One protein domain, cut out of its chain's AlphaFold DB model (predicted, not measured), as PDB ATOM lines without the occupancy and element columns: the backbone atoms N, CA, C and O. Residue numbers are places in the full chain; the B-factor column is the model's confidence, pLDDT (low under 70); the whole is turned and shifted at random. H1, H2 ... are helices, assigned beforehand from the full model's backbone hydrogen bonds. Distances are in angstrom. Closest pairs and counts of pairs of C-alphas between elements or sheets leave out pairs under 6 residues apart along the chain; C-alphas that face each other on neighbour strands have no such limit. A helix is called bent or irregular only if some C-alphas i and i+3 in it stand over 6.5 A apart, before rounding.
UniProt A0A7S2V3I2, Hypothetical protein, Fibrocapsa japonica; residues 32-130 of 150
ATOM      1  N   VAL A  32     -19.322 -35.265  79.372       83.31
ATOM      2  CA  VAL A  32     -20.116 -36.443  79.772       83.31
ATOM      3  C   VAL A  32     -19.528 -37.725  79.183       83.31
ATOM      4  O   VAL A  32     -19.357 -38.708  79.903       83.31
ATOM      5  N   LEU A  33     -19.136 -37.711  77.907       81.56
ATOM      6  CA  LEU A  33     -18.450 -38.840  77.276       81.56
ATOM      7  C   LEU A  33     -17.107 -39.154  77.952       81.56
ATOM      8  O   LEU A  33     -16.803 -40.327  78.157       81.56
ATOM      9  N   ALA A  34     -16.334 -38.142  78.354       77.75
ATOM     10  CA  ALA A  34     -15.080 -38.330  79.087       77.75
ATOM     11  C   ALA A  34     -15.293 -38.985  80.459       77.75
ATOM     12  O   ALA A  34     -14.516 -39.864  80.845       77.75
ATOM     13  N   PHE A  35     -16.372 -38.625  81.163       79.75
ATOM     14  CA  PHE A  35     -16.753 -39.278  82.417       79.75
ATOM     15  C   PHE A  35     -17.142 -40.748  82.211       79.75
ATOM     16  O   PHE A  35     -16.721 -41.593  82.998       79.75
ATOM     17  N   ILE A  36     -17.904 -41.059  81.156       80.81
ATOM     18  CA  ILE A  36     -18.405 -42.417  80.885       80.81
ATOM     19  C   ILE A  36     -17.294 -43.348  80.379       80.81
ATOM     20  O   ILE A  36     -17.204 -44.491  80.817       80.81
ATOM     21  N   LEU A  37     -16.462 -42.881  79.442       73.44
ATOM     22  CA  LEU A  37     -15.519 -43.736  78.712       73.44
ATOM     23  C   LEU A  37     -14.159 -43.890  79.397       73.44
ATOM     24  O   LEU A  37     -13.491 -44.897  79.183       73.44
ATOM     25  N   GLY A  38     -13.717 -42.896  80.173       63.03
ATOM     26  CA  GLY A  38     -12.324 -42.831  80.625       63.03
ATOM     27  C   GLY A  38     -12.108 -42.852  82.133       63.03
ATOM     28  O   GLY A  38     -10.957 -42.920  82.556       63.03
ATOM     29  N   GLY A  39     -13.152 -42.697  82.958       61.56
ATOM     30  CA  GLY A  39     -12.992 -42.456  84.404       61.56
ATOM     31  C   GLY A  39     -12.144 -41.212  84.735       61.56
ATOM     32  O   GLY A  39     -11.808 -40.960  85.892       61.56
ATOM     33  N   ALA A  40     -11.794 -40.415  83.722       72.06
ATOM     34  CA  ALA A  40     -10.882 -39.288  83.797       72.06
ATOM     35  C   ALA A  40     -11.668 -38.040  84.197       72.06
ATOM     36  O   ALA A  40     -11.899 -37.128  83.403       72.06
ATOM     37  N   VAL A  41     -12.087 -38.020  85.464       77.12
ATOM     38  CA  VAL A  41     -12.880 -36.940  86.068       77.12
ATOM     39  C   VAL A  41     -12.243 -35.570  85.819       77.12
ATOM     40  O   VAL A  41     -12.930 -34.613  85.473       77.12
ATOM     41  N   TRP A  42     -10.913 -35.495  85.901       79.38
ATOM     42  CA  TRP A  42     -10.147 -34.274  85.654       79.38
ATOM     43  C   TRP A  42     -10.255 -33.753  84.219       79.38
ATOM     44  O   TRP A  42     -10.358 -32.545  84.024       79.38
ATOM     45  N   VAL A  43     -10.296 -34.642  83.226       77.44
ATOM     46  CA  VAL A  43     -10.467 -34.269  81.813       77.44
ATOM     47  C   VAL A  43     -11.883 -33.752  81.572       77.44
ATOM     48  O   VAL A  43     -12.060 -32.736  80.899       77.44
ATOM     49  N   GLY A  44     -12.894 -34.395  82.164       77.69
ATOM     50  CA  GLY A  44     -14.281 -33.928  82.094       77.69
ATOM     51  C   GLY A  44     -14.462 -32.543  82.725       77.69
ATOM     52  O   GLY A  44     -15.063 -31.660  82.112       77.69
ATOM     53  N   ILE A  45     -13.872 -32.312  83.904       82.62
ATOM     54  CA  ILE A  45     -13.885 -31.000  84.574       82.62
ATOM     55  C   ILE A  45     -13.162 -29.944  83.729       82.62
ATOM     56  O   ILE A  45     -13.698 -28.860  83.518       82.62
ATOM     57  N   TYR A  46     -11.976 -30.257  83.204       82.31
ATOM     58  CA  TYR A  46     -11.216 -29.355  82.335       82.31
ATOM     59  C   TYR A  46     -12.015 -28.946  81.089       82.31
ATOM     60  O   TYR A  46     -12.112 -27.764  80.753       82.31
ATOM     61  N   THR A  47     -12.661 -29.923  80.453       81.44
ATOM     62  CA  THR A  47     -13.498 -29.722  79.265       81.44
ATOM     63  C   THR A  47     -14.699 -28.825  79.575       81.44
ATOM     64  O   THR A  47     -15.017 -27.921  78.800       81.44
ATOM     65  N   LEU A  48     -15.326 -29.006  80.744       83.75
ATOM     66  CA  LEU A  48     -16.409 -28.141  81.215       83.75
ATOM     67  C   LEU A  48     -15.946 -26.708  81.477       83.75
ATOM     68  O   LEU A  48     -16.653 -25.782  81.098       83.75
ATOM     69  N   ILE A  49     -14.776 -26.506  82.089       84.69
ATOM     70  CA  ILE A  49     -14.250 -25.159  82.372       84.69
ATOM     71  C   ILE A  49     -14.042 -24.380  81.069       84.69
ATOM     72  O   ILE A  49     -14.476 -23.235  80.960       84.69
ATOM     73  N   ILE A  50     -13.444 -25.005  80.055       83.50
ATOM     74  CA  ILE A  50     -13.262 -24.382  78.737       83.50
ATOM     75  C   ILE A  50     -14.609 -24.133  78.051       83.50
ATOM     76  O   ILE A  50     -14.809 -23.070  77.466       83.50
ATOM     77  N   GLY A  51     -15.555 -25.072  78.156       82.06
ATOM     78  CA  GLY A  51     -16.915 -24.878  77.658       82.06
ATOM     79  C   GLY A  51     -17.606 -23.679  78.311       82.06
ATOM     80  O   GLY A  51     -18.218 -22.872  77.618       82.06
ATOM     81  N   ILE A  52     -17.469 -23.517  79.630       81.75
ATOM     82  CA  ILE A  52     -17.999 -22.371  80.382       81.75
ATOM     83  C   ILE A  52     -17.334 -21.069  79.926       81.75
ATOM     84  O   ILE A  52     -18.034 -20.081  79.730       81.75
ATOM     85  N   LEU A  53     -16.016 -21.058  79.705       80.56
ATOM     86  CA  LEU A  53     -15.315 -19.886  79.166       80.56
ATOM     87  C   LEU A  53     -15.853 -19.496  77.781       80.56
ATOM     88  O   LEU A  53     -16.159 -18.326  77.558       80.56
ATOM     89  N   ALA A  54     -16.051 -20.467  76.883       80.06
ATOM     90  CA  ALA A  54     -16.678 -20.228  75.582       80.06
ATOM     91  C   ALA A  54     -18.127 -19.714  75.727       80.06
ATOM     92  O   ALA A  54     -18.527 -18.771  75.047       80.06
ATOM     93  N   ALA A  55     -18.898 -20.266  76.670       77.31
ATOM     94  CA  ALA A  55     -20.266 -19.837  76.948       77.31
ATOM     95  C   ALA A  55     -20.338 -18.405  77.496       77.31
ATOM     96  O   ALA A  55     -21.252 -17.665  77.146       77.31
ATOM     97  N   ILE A  56     -19.381 -17.986  78.330       74.69
ATOM     98  CA  ILE A  56     -19.298 -16.600  78.812       74.69
ATOM     99  C   ILE A  56     -19.069 -15.645  77.640       74.69
ATOM    100  O   ILE A  56     -19.598 -14.539  77.672       74.69
ATOM    101  N   VAL A  57     -18.325 -16.054  76.609       73.25
ATOM    102  CA  VAL A  57     -18.042 -15.226  75.425       73.25
ATOM    103  C   VAL A  57     -19.237 -15.163  74.461       73.25
ATOM    104  O   VAL A  57     -19.560 -14.078  73.979       73.25
ATOM    105  N   GLU A  58     -19.918 -16.283  74.201       69.12
ATOM    106  CA  GLU A  58     -20.987 -16.356  73.183       69.12
ATOM    107  C   GLU A  58     -22.417 -16.239  73.714       69.12
ATOM    108  O   GLU A  58     -23.325 -15.839  72.989       69.12
ATOM    109  N   LEU A  59     -22.648 -16.608  74.971       69.56
ATOM    110  CA  LEU A  59     -23.972 -16.728  75.579       69.56
ATOM    111  C   LEU A  59     -24.018 -15.991  76.929       69.56
ATOM    112  O   LEU A  59     -24.248 -16.606  77.975       69.56
ATOM    113  N   PRO A  60     -23.908 -14.647  76.942       62.25
ATOM    114  CA  PRO A  60     -24.100 -13.867  78.169       62.25
ATOM    115  C   PRO A  60     -25.508 -14.056  78.758       62.25
ATOM    116  O   PRO A  60     -25.707 -13.926  79.967       62.25
ATOM    117  N   GLY A  61     -26.479 -14.420  77.910       63.91
ATOM    118  CA  GLY A  61     -27.841 -14.759  78.310       63.91
ATOM    119  C   GLY A  61     -27.947 -16.021  79.165       63.91
ATOM    120  O   GLY A  61     -28.901 -16.128  79.921       63.91
ATOM    121  N   LEU A  62     -26.976 -16.943  79.124       65.19
ATOM    122  CA  LEU A  62     -26.970 -18.127  79.994       65.19
ATOM    123  C   LEU A  62     -26.679 -17.755  81.460       65.19
ATOM    124  O   LEU A  62     -27.130 -18.426  82.383       65.19
ATOM    125  N   PHE A  63     -25.959 -16.649  81.679       65.25
ATOM    126  CA  PHE A  63     -25.503 -16.194  82.995       65.25
ATOM    127  C   PHE A  63     -26.279 -14.978  83.512       65.25
ATOM    128  O   PHE A  63     -25.761 -14.206  84.319       65.25
ATOM    129  N   PHE A  64     -27.532 -14.798  83.087       67.94
ATOM    130  CA  PHE A  64     -28.341 -13.634  83.466       67.94
ATOM    131  C   PHE A  64     -28.555 -13.469  84.976       67.94
ATOM    132  O   PHE A  64     -28.729 -12.353  85.455       67.94
ATOM    133  N   PHE A  65     -28.474 -14.562  85.733       70.44
ATOM    134  CA  PHE A  65     -28.556 -14.551  87.191       70.44
ATOM    135  C   PHE A  65     -27.294 -14.013  87.889       70.44
ATOM    136  O   PHE A  65     -27.347 -13.721  89.083       70.44
ATOM    137  N   SER A  66     -26.161 -13.878  87.187       69.62
ATOM    138  CA  SER A  66     -24.895 -13.428  87.773       69.62
ATOM    139  C   SER A  66     -24.469 -12.062  87.218       69.62
ATOM    140  O   SER A  66     -23.874 -11.983  86.137       69.62
ATOM    141  N   PRO A  67     -24.698 -10.961  87.960       69.50
ATOM    142  CA  PRO A  67     -24.324  -9.619  87.510       69.50
ATOM    143  C   PRO A  67     -22.805  -9.448  87.339       69.50
ATOM    144  O   PRO A  67     -22.360  -8.614  86.550       69.50
ATOM    145  N   ASN A  68     -21.996 -10.259  88.028       75.44
ATOM    146  CA  ASN A  68     -20.539 -10.257  87.887       75.44
ATOM    147  C   ASN A  68     -20.091 -10.832  86.537       75.44
ATOM    148  O   ASN A  68     -19.192 -10.281  85.911       75.44
ATOM    149  N   VAL A  69     -20.748 -11.893  86.055       69.38
ATOM    150  CA  VAL A  69     -20.420 -12.510  84.758       69.38
ATOM    151  C   VAL A  69     -20.833 -11.600  83.605       69.38
ATOM    152  O   VAL A  69     -20.109 -11.492  82.621       69.38
ATOM    153  N   GLN A  70     -21.939 -10.864  83.746       69.06
ATOM    154  CA  GLN A  70     -22.325  -9.861  82.751       69.06
ATOM    155  C   GLN A  70     -21.334  -8.694  82.668       69.06
ATOM    156  O   GLN A  70     -21.034  -8.226  81.572       69.06
ATOM    157  N   LYS A  71     -20.805  -8.228  83.808       74.44
ATOM    158  CA  LYS A  71     -19.733  -7.218  83.820       74.44
ATOM    159  C   LYS A  71     -18.458  -7.749  83.171       74.44
ATOM    160  O   LYS A  71     -17.876  -7.046  82.355       74.44
ATOM    161  N   LEU A  72     -18.084  -8.992  83.477       71.00
ATOM    162  CA  LEU A  72     -16.908  -9.640  82.900       71.00
ATOM    163  C   LEU A  72     -17.041  -9.810  81.381       71.00
ATOM    164  O   LEU A  72     -16.103  -9.515  80.654       71.00
ATOM    165  N   ASN A  73     -18.214 -10.223  80.893       69.44
ATOM    166  CA  ASN A  73     -18.498 -10.327  79.462       69.44
ATOM    167  C   ASN A  73     -18.384  -8.965  78.760       69.44
ATOM    168  O   ASN A  73     -17.745  -8.889  77.716       69.44
ATOM    169  N   LYS A  74     -18.929  -7.889  79.348       68.88
ATOM    170  CA  LYS A  74     -18.788  -6.529  78.797       68.88
ATOM    171  C   LYS A  74     -17.332  -6.071  78.758       68.88
ATOM    172  O   LYS A  74     -16.901  -5.561  77.734       68.88
ATOM    173  N   GLN A  75     -16.570  -6.313  79.826       73.88
ATOM    174  CA  GLN A  75     -15.136  -6.016  79.854       73.88
ATOM    175  C   GLN A  75     -14.379  -6.819  78.793       73.88
ATOM    176  O   GLN A  75     -13.651  -6.232  78.012       73.88
ATOM    177  N   LEU A  76     -14.620  -8.127  78.670       68.12
ATOM    178  CA  LEU A  76     -14.031  -8.954  77.611       68.12
ATOM    179  C   LEU A  76     -14.394  -8.441  76.209       68.12
ATOM    180  O   LEU A  76     -13.526  -8.377  75.346       68.12
ATOM    181  N   LEU A  77     -15.649  -8.058  75.969       68.44
ATOM    182  CA  LEU A  77     -16.101  -7.539  74.675       68.44
ATOM    183  C   LEU A  77     -15.454  -6.203  74.309       68.44
ATOM    184  O   LEU A  77     -15.011  -6.050  73.166       68.44
ATOM    185  N   ASP A  78     -15.382  -5.274  75.262       68.25
ATOM    186  CA  ASP A  78     -14.810  -3.943  75.053       68.25
ATOM    187  C   ASP A  78     -13.275  -3.977  74.994       68.25
ATOM    188  O   ASP A  78     -12.668  -3.295  74.169       68.25
ATOM    189  N   GLU A  79     -12.635  -4.807  75.817       68.00
ATOM    190  CA  GLU A  79     -11.178  -4.865  75.968       68.00
ATOM    191  C   GLU A  79     -10.516  -5.733  74.889       68.00
ATOM    192  O   GLU A  79      -9.462  -5.369  74.370       68.00
ATOM    193  N   PHE A  80     -11.167  -6.819  74.450       57.84
ATOM    194  CA  PHE A  80     -10.670  -7.645  73.341       57.84
ATOM    195  C   PHE A  80     -11.217  -7.245  71.969       57.84
ATOM    196  O   PHE A  80     -10.845  -7.865  70.976       57.84
ATOM    197  N   LYS A  81     -12.090  -6.233  71.861       59.56
ATOM    198  CA  LYS A  81     -12.771  -5.891  70.595       59.56
ATOM    199  C   LYS A  81     -13.343  -7.139  69.908       59.56
ATOM    200  O   LYS A  81     -13.204  -7.317  68.698       59.56
ATOM    201  N   LEU A  82     -14.034  -7.993  70.669       57.22
ATOM    202  CA  LEU A  82     -14.641  -9.250  70.186       57.22
ATOM    203  C   LEU A  82     -15.731  -9.045  69.113       57.22
ATOM    204  O   LEU A  82     -16.386 -10.000  68.710       57.22
ATOM    205  N   LYS A  83     -15.936  -7.807  68.655       58.19
ATOM    206  CA  LYS A  83     -16.704  -7.463  67.460       58.19
ATOM    207  C   LYS A  83     -15.982  -7.842  66.158       58.19
ATOM    208  O   LYS A  83     -16.664  -8.044  65.165       58.19
ATOM    209  N   ASN A  84     -14.650  -7.953  66.175       64.81
ATOM    210  CA  ASN A  84     -13.860  -8.386  65.019       64.81
ATOM    211  C   ASN A  84     -13.836  -9.917  64.935       64.81
ATOM    212  O   ASN A  84     -13.423 -10.589  65.893       64.81
ATOM    213  N   GLY A  85     -14.216 -10.466  63.779       63.53
ATOM    214  CA  GLY A  85     -14.235 -11.905  63.523       63.53
ATOM    215  C   GLY A  85     -12.858 -12.542  63.710       63.53
ATOM    216  O   GLY A  85     -12.752 -13.613  64.308       63.53
ATOM    217  N   TYR A  86     -11.780 -11.838  63.341       71.56
ATOM    218  CA  TYR A  86     -10.401 -12.305  63.539       71.56
ATOM    219  C   TYR A  86     -10.037 -12.559  65.010       71.56
ATOM    220  O   TYR A  86      -9.381 -13.557  65.328       71.56
ATOM    221  N   VAL A  87     -10.461 -11.684  65.929       73.44
ATOM    222  CA  VAL A  87     -10.123 -11.836  67.354       73.44
ATOM    223  C   VAL A  87     -10.915 -12.986  67.962       73.44
ATOM    224  O   VAL A  87     -10.341 -13.828  68.653       73.44
ATOM    225  N   ARG A  88     -12.209 -13.088  67.631       73.19
ATOM    226  CA  ARG A  88     -13.048 -14.234  68.010       73.19
ATOM    227  C   ARG A  88     -12.461 -15.547  67.496       73.19
ATOM    228  O   ARG A  88     -12.265 -16.469  68.284       73.19
ATOM    229  N   GLY A  89     -12.097 -15.608  66.216       75.56
ATOM    230  CA  GLY A  89     -11.447 -16.771  65.612       75.56
ATOM    231  C   GLY A  89     -10.173 -17.176  66.356       75.56
ATOM    232  O   GLY A  89      -9.996 -18.346  66.687       75.56
ATOM    233  N   THR A  90      -9.329 -16.211  66.726       81.12
ATOM    234  CA  THR A  90      -8.083 -16.465  67.473       81.12
ATOM    235  C   THR A  90      -8.334 -17.019  68.882       81.12
ATOM    236  O   THR A  90      -7.628 -17.932  69.324       81.12
ATOM    237  N   VAL A  91      -9.362 -16.530  69.583       81.75
ATOM    238  CA  VAL A  91      -9.782 -17.088  70.882       81.75
ATOM    239  C   VAL A  91     -10.187 -18.553  70.720       81.75
ATOM    240  O   VAL A  91      -9.719 -19.402  71.475       81.75
ATOM    241  N   TYR A  92     -10.964 -18.883  69.688       81.25
ATOM    242  CA  TYR A  92     -11.359 -20.265  69.405       81.25
ATOM    243  C   TYR A  92     -10.199 -21.179  69.022       81.25
ATOM    244  O   TYR A  92     -10.164 -22.327  69.465       81.25
ATOM    245  N   VAL A  93      -9.222 -20.682  68.261       83.69
ATOM    246  CA  VAL A  93      -7.982 -21.426  67.987       83.69
ATOM    247  C   VAL A  93      -7.239 -21.711  69.291       83.69
ATOM    248  O   VAL A  93      -6.816 -22.841  69.521       83.69
ATOM    249  N   THR A  94      -7.140 -20.727  70.186       83.00
ATOM    250  CA  THR A  94      -6.465 -20.894  71.483       83.00
ATOM    251  C   THR A  94      -7.183 -21.921  72.365       83.00
ATOM    252  O   THR A  94      -6.540 -22.814  72.919       83.00
ATOM    253  N   LEU A  95      -8.519 -21.855  72.449       81.75
ATOM    254  CA  LEU A  95      -9.336 -22.832  73.182       81.75
ATOM    255  C   LEU A  95      -9.234 -24.235  72.568       81.75
ATOM    256  O   LEU A  95      -9.202 -25.227  73.295       81.75
ATOM    257  N   SER A  96      -9.130 -24.322  71.241       82.94
ATOM    258  CA  SER A  96      -8.913 -25.580  70.534       82.94
ATOM    259  C   SER A  96      -7.551 -26.194  70.871       82.94
ATOM    260  O   SER A  96      -7.487 -27.363  71.242       82.94
ATOM    261  N   ILE A  97      -6.468 -25.407  70.844       81.19
ATOM    262  CA  ILE A  97      -5.127 -25.869  71.242       81.19
ATOM    263  C   ILE A  97      -5.145 -26.377  72.688       81.19
ATOM    264  O   ILE A  97      -4.643 -27.468  72.959       81.19
ATOM    265  N   LEU A  98      -5.788 -25.643  73.603       79.38
ATOM    266  CA  LEU A  98      -5.967 -26.083  74.989       79.38
ATOM    267  C   LEU A  98      -6.704 -27.431  75.076       79.38
ATOM    268  O   LEU A  98      -6.341 -28.280  75.892       79.38
ATOM    269  N   MET A  99      -7.714 -27.655  74.236       75.38
ATOM    270  CA  MET A  99      -8.444 -28.925  74.164       75.38
ATOM    271  C   MET A  99      -7.579 -30.075  73.637       75.38
ATOM    272  O   MET A  99      -7.655 -31.179  74.173       75.38
ATOM    273  N   PHE A 100      -6.712 -29.832  72.650       76.62
ATOM    274  CA  PHE A 100      -5.808 -30.858  72.111       76.62
ATOM    275  C   PHE A 100      -4.749 -31.324  73.117       76.62
ATOM    276  O   PHE A 100      -4.363 -32.491  73.096       76.62
ATOM    277  N   VAL A 101      -4.314 -30.448  74.026       73.69
ATOM    278  CA  VAL A 101      -3.379 -30.809  75.108       73.69
ATOM    279  C   VAL A 101      -4.040 -31.736  76.144       73.69
ATOM    280  O   VAL A 101      -3.357 -32.507  76.813       73.69
ATOM    281  N   GLY A 102      -5.372 -31.690  76.267       60.41
ATOM    282  CA  GLY A 102      -6.120 -32.280  77.377       60.41
ATOM    283  C   GLY A 102      -6.358 -33.792  77.336       60.41
ATOM    284  O   GLY A 102      -6.580 -34.339  78.412       60.41
ATOM    285  N   THR A 103      -6.345 -34.450  76.160       63.25
ATOM    286  CA  THR A 103      -6.446 -35.916  75.853       63.25
ATOM    287  C   THR A 103      -7.292 -36.168  74.586       63.25
ATOM    288  O   THR A 103      -7.969 -35.277  74.077       63.25
ATOM    289  N   THR A 104      -7.295 -37.406  74.071       62.88
ATOM    290  CA  THR A 104      -8.027 -37.833  72.858       62.88
ATOM    291  C   THR A 104      -9.547 -37.628  72.908       62.88
ATOM    292  O   THR A 104     -10.168 -37.449  71.865       62.88
ATOM    293  N   ILE A 105     -10.169 -37.612  74.090       60.88
ATOM    294  CA  ILE A 105     -11.630 -37.445  74.224       60.88
ATOM    295  C   ILE A 105     -12.050 -35.986  73.951       60.88
ATOM    296  O   ILE A 105     -13.152 -35.719  73.473       60.88
ATOM    297  N   CYS A 106     -11.129 -35.039  74.149       69.62
ATOM    298  CA  CYS A 106     -11.319 -33.623  73.849       69.62
ATOM    299  C   CYS A 106     -11.147 -33.290  72.355       69.62
ATOM    300  O   CYS A 106     -11.438 -32.163  71.953       69.62
ATOM    301  N   LEU A 107     -10.725 -34.252  71.516       73.19
ATOM    302  CA  LEU A 107     -10.520 -34.041  70.076       73.19
ATOM    303  C   LEU A 107     -11.787 -33.542  69.382       73.19
ATOM    304  O   LEU A 107     -11.710 -32.652  68.543       73.19
ATOM    305  N   LEU A 108     -12.955 -34.074  69.754       75.88
ATOM    306  CA  LEU A 108     -14.221 -33.693  69.128       75.88
ATOM    307  C   LEU A 108     -14.554 -32.215  69.392       75.88
ATOM    308  O   LEU A 108     -14.915 -31.484  68.472       75.88
ATOM    309  N   SER A 109     -14.364 -31.758  70.632       78.44
ATOM    310  CA  SER A 109     -14.525 -30.347  71.008       78.44
ATOM    311  C   SER A 109     -13.456 -29.462  70.372       78.44
ATOM    312  O   SER A 109     -13.777 -28.383  69.884       78.44
ATOM    313  N   GLY A 110     -12.204 -29.922  70.315       77.62
ATOM    314  CA  GLY A 110     -11.108 -29.207  69.659       77.62
ATOM    315  C   GLY A 110     -11.363 -28.981  68.166       77.62
ATOM    316  O   GLY A 110     -11.244 -27.852  67.686       77.62
ATOM    317  N   ILE A 111     -11.794 -30.019  67.443       82.94
ATOM    318  CA  ILE A 111     -12.170 -29.936  66.022       82.94
ATOM    319  C   ILE A 111     -13.363 -28.995  65.837       82.94
ATOM    320  O   ILE A 111     -13.367 -28.179  64.917       82.94
ATOM    321  N   TYR A 112     -14.353 -29.056  66.730       83.75
ATOM    322  CA  TYR A 112     -15.498 -28.154  66.673       83.75
ATOM    323  C   TYR A 112     -15.096 -26.682  66.849       83.75
ATOM    324  O   TYR A 112     -15.537 -25.814  66.090       83.75
ATOM    325  N   PHE A 113     -14.209 -26.394  67.803       82.12
ATOM    326  CA  PHE A 113     -13.674 -25.049  67.998       82.12
ATOM    327  C   PHE A 113     -12.842 -24.570  66.803       82.12
ATOM    328  O   PHE A 113     -12.946 -23.405  66.434       82.12
ATOM    329  N   LEU A 114     -12.094 -25.457  66.137       84.00
ATOM    330  CA  LEU A 114     -11.403 -25.134  64.882       84.00
ATOM    331  C   LEU A 114     -12.377 -24.798  63.750       84.00
ATOM    332  O   LEU A 114     -12.168 -23.816  63.043       84.00
ATOM    333  N   GLY A 115     -13.454 -25.571  63.594       80.44
ATOM    334  CA  GLY A 115     -14.500 -25.279  62.609       80.44
ATOM    335  C   GLY A 115     -15.190 -23.940  62.879       80.44
ATOM    336  O   GLY A 115     -15.443 -23.168  61.958       80.44
ATOM    337  N   THR A 116     -15.413 -23.627  64.156       80.69
ATOM    338  CA  THR A 116     -15.973 -22.340  64.592       80.69
ATOM    339  C   THR A 116     -15.003 -21.189  64.305       80.69
ATOM    340  O   THR A 116     -15.406 -20.173  63.745       80.69
ATOM    341  N   ALA A 117     -13.708 -21.360  64.592       81.56
ATOM    342  CA  ALA A 117     -12.677 -20.379  64.261       81.56
ATOM    343  C   ALA A 117     -12.575 -20.126  62.751       81.56
ATOM    344  O   ALA A 117     -12.524 -18.978  62.318       81.56
ATOM    345  N   ALA A 118     -12.586 -21.193  61.948       80.50
ATOM    346  CA  ALA A 118     -12.552 -21.103  60.494       80.50
ATOM    347  C   ALA A 118     -13.772 -20.348  59.945       80.50
ATOM    348  O   ALA A 118     -13.614 -19.524  59.049       80.50
ATOM    349  N   ALA A 119     -14.964 -20.560  60.513       78.94
ATOM    350  CA  ALA A 119     -16.162 -19.811  60.139       78.94
ATOM    351  C   ALA A 119     -16.029 -18.306  60.439       78.94
ATOM    352  O   ALA A 119     -16.396 -17.489  59.598       78.94
ATOM    353  N   PHE A 120     -15.446 -17.933  61.586       76.88
ATOM    354  CA  PHE A 120     -15.178 -16.529  61.924       76.88
ATOM    355  C   PHE A 120     -14.109 -15.882  61.029       76.88
ATOM    356  O   PHE A 120     -14.251 -14.718  60.663       76.88
ATOM    357  N   PHE A 121     -13.066 -16.618  60.630       78.94
ATOM    358  CA  PHE A 121     -12.088 -16.104  59.664       78.94
ATOM    359  C   PHE A 121     -12.689 -15.945  58.265       78.94
ATOM    360  O   PHE A 121     -12.471 -14.924  57.622       78.94
ATOM    361  N   MET A 122     -13.477 -16.919  57.799       76.19
ATOM    362  CA  MET A 122     -14.140 -16.848  56.491       76.19
ATOM    363  C   MET A 122     -15.151 -15.703  56.423       76.19
ATOM    364  O   MET A 122     -15.212 -15.019  55.405       76.19
ATOM    365  N   MET A 123     -15.887 -15.452  57.512       76.00
ATOM    366  CA  MET A 123     -16.740 -14.273  57.657       76.00
ATOM    367  C   MET A 123     -15.947 -12.985  57.404       76.00
ATOM    368  O   MET A 123     -16.340 -12.195  56.546       76.00
ATOM    369  N   GLU A 124     -14.821 -12.783  58.096       75.38
ATOM    370  CA  GLU A 124     -14.088 -11.524  57.950       75.38
ATOM    371  C   GLU A 124     -13.423 -11.386  56.576       75.38
ATOM    372  O   GLU A 124     -13.479 -10.320  55.975       75.38
ATOM    373  N   ILE A 125     -12.869 -12.471  56.024       74.69
ATOM    374  CA  ILE A 125     -12.283 -12.475  54.673       74.69
ATOM    375  C   ILE A 125     -13.350 -12.135  53.614       74.69
ATOM    376  O   ILE A 125     -13.075 -11.416  52.651       74.69
ATOM    377  N   CYS A 126     -14.584 -12.624  53.776       68.31
ATOM    378  CA  CYS A 126     -15.708 -12.279  52.903       68.31
ATOM    379  C   CYS A 126     -16.195 -10.831  53.096       68.31
ATOM    380  O   CYS A 126     -16.609 -10.198  52.118       68.31
ATOM    381  N   ALA A 127     -16.119 -10.291  54.315       66.50
ATOM    382  CA  ALA A 127     -16.459  -8.899  54.613       66.50
ATOM    383  C   ALA A 127     -15.402  -7.915  54.069       66.50
ATOM    384  O   ALA A 127     -15.741  -6.888  53.485       66.50
ATOM    385  N   GLU A 128     -14.118  -8.254  54.166       65.75
ATOM    386  CA  GLU A 128     -13.014  -7.447  53.634       65.75
ATOM    387  C   GLU A 128     -13.073  -7.385  52.102       65.75
ATOM    388  O   GLU A 128     -13.075  -6.306  51.515       65.75
ATOM    389  N   LYS A 129     -13.297  -8.533  51.448       59.19
ATOM    390  CA  LYS A 129     -13.400  -8.631  49.983       59.19
ATOM    391  C   LYS A 129     -14.635  -7.946  49.384       59.19
ATOM    392  O   LYS A 129     -14.675  -7.708  48.182       59.19
ATOM    393  N   SER A 130     -15.659  -7.662  50.188       54.78
ATOM    394  CA  SER A 130     -16.812  -6.852  49.763       54.78
ATOM    395  C   SER A 130     -16.605  -5.349  49.989       54.78
ATOM    396  O   SER A 130     -17.390  -4.551  49.483       54.78
TER     397      SER A 130
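What this domain is: This is residues 32 to 130 of the 150 residues of the protein "Hypothetical protein" of Fibrocapsa japonica (UniProt A0A7S2V3I2). Look for a flat, all-helix model: two long helices, H5 and H6, pair closely as a hairpin, and a third, H2, runs beside H5 and meets it over part of its length, in a loose up-and-down bundle. At one end of H2 the short H1 folds back beside it; at its other end H3 and H4 form a small head, with H4 crossing steeply to H2. The printed part has 99 residues with six named helices, H1 to H6 in order, and no named strand. It is only just compact, close to loose, with a radius of gyration of the C-alphas of 15.1 A and spans of 48 by 34 by 17 A.

Where its parts are: Find C-alpha 104 at (-8.027, -37.833, 72.858); from there H6, residues 104 to 129, runs 37.5 A to C-alpha 129 at (-13.400, -8.631, 49.983). H6 is irregular, but only just: C-alphas 105 and 108 are 6.8 A apart. Before it comes H5, residues 85 to 102, 25.9 A long. H2, residues 41 to 58, is 25.6 A long. H4, residues 67 to 79, measures 18.1 A, and H3, residues 60 to 63, measures 5.5 A. H1, residues 32 to 38, begins at C-alpha 32 at (-20.116, -36.443, 79.772) and measures 10.1 A.

How they stand to each other: Start at the hairpin of H5 and H6: they touch, opposite ways at a shallow tilt of 14 degrees, and their closest C-alphas, of Gly 89 and Ala 117, are 4.0 A apart. Residues 95 to 102 of H5 touch residues 43 to 50 of H2, opposite ways at a shallow tilt of 4 degrees, closest at the C-alphas of Val 43 and Gly 102, 6.5 A. H2 and H6 are close but not clearly touching, at 7.0 A between the C-alphas of Thr 47 and Cys 106. H2 is the hub, touching four helices. Its residues 41 to 44 touch H1 in a hairpin, closest at the C-alphas of Ala 34 and Gly 44, 5.4 A. H1 and H6 only just touch, with 3 pairs of C-alphas within 8 A, closest at Ala 34 and Ile 105, 6.0 A. Residues 56 to 57 of H2 touch H4, closest at the C-alphas of Ile 56 and Asn 73, 6.4 A; the steep tilt of 68 degrees is only just short of about perpendicular. H3 touches H4, closest at the C-alphas of Pro 60 and Gln 70, 6.3 A, and H2 only at the corner, only just, with 3 pairs of C-alphas within 8 A, closest at Ile 56 and Phe 63, 7.5 A. H4 and H5 are apart. Every O i to N i+4 pair is within hydrogen-bond range in H1, H2 and H4, against 13 of 14 in H5 and 20 of 22 in H6; H3 is too short for such a pair.

The domain as a whole: The two C-alphas farthest apart, of Gly 39 and Ser 130, are 49.8 A apart. The printed part has no cut, and its five links are tight. The mean pLDDT of the printed part is 73.7, and 35 residues are under 70, among them residues 58 to 64, 76 to 85, 102 to 106 and 126 to 130.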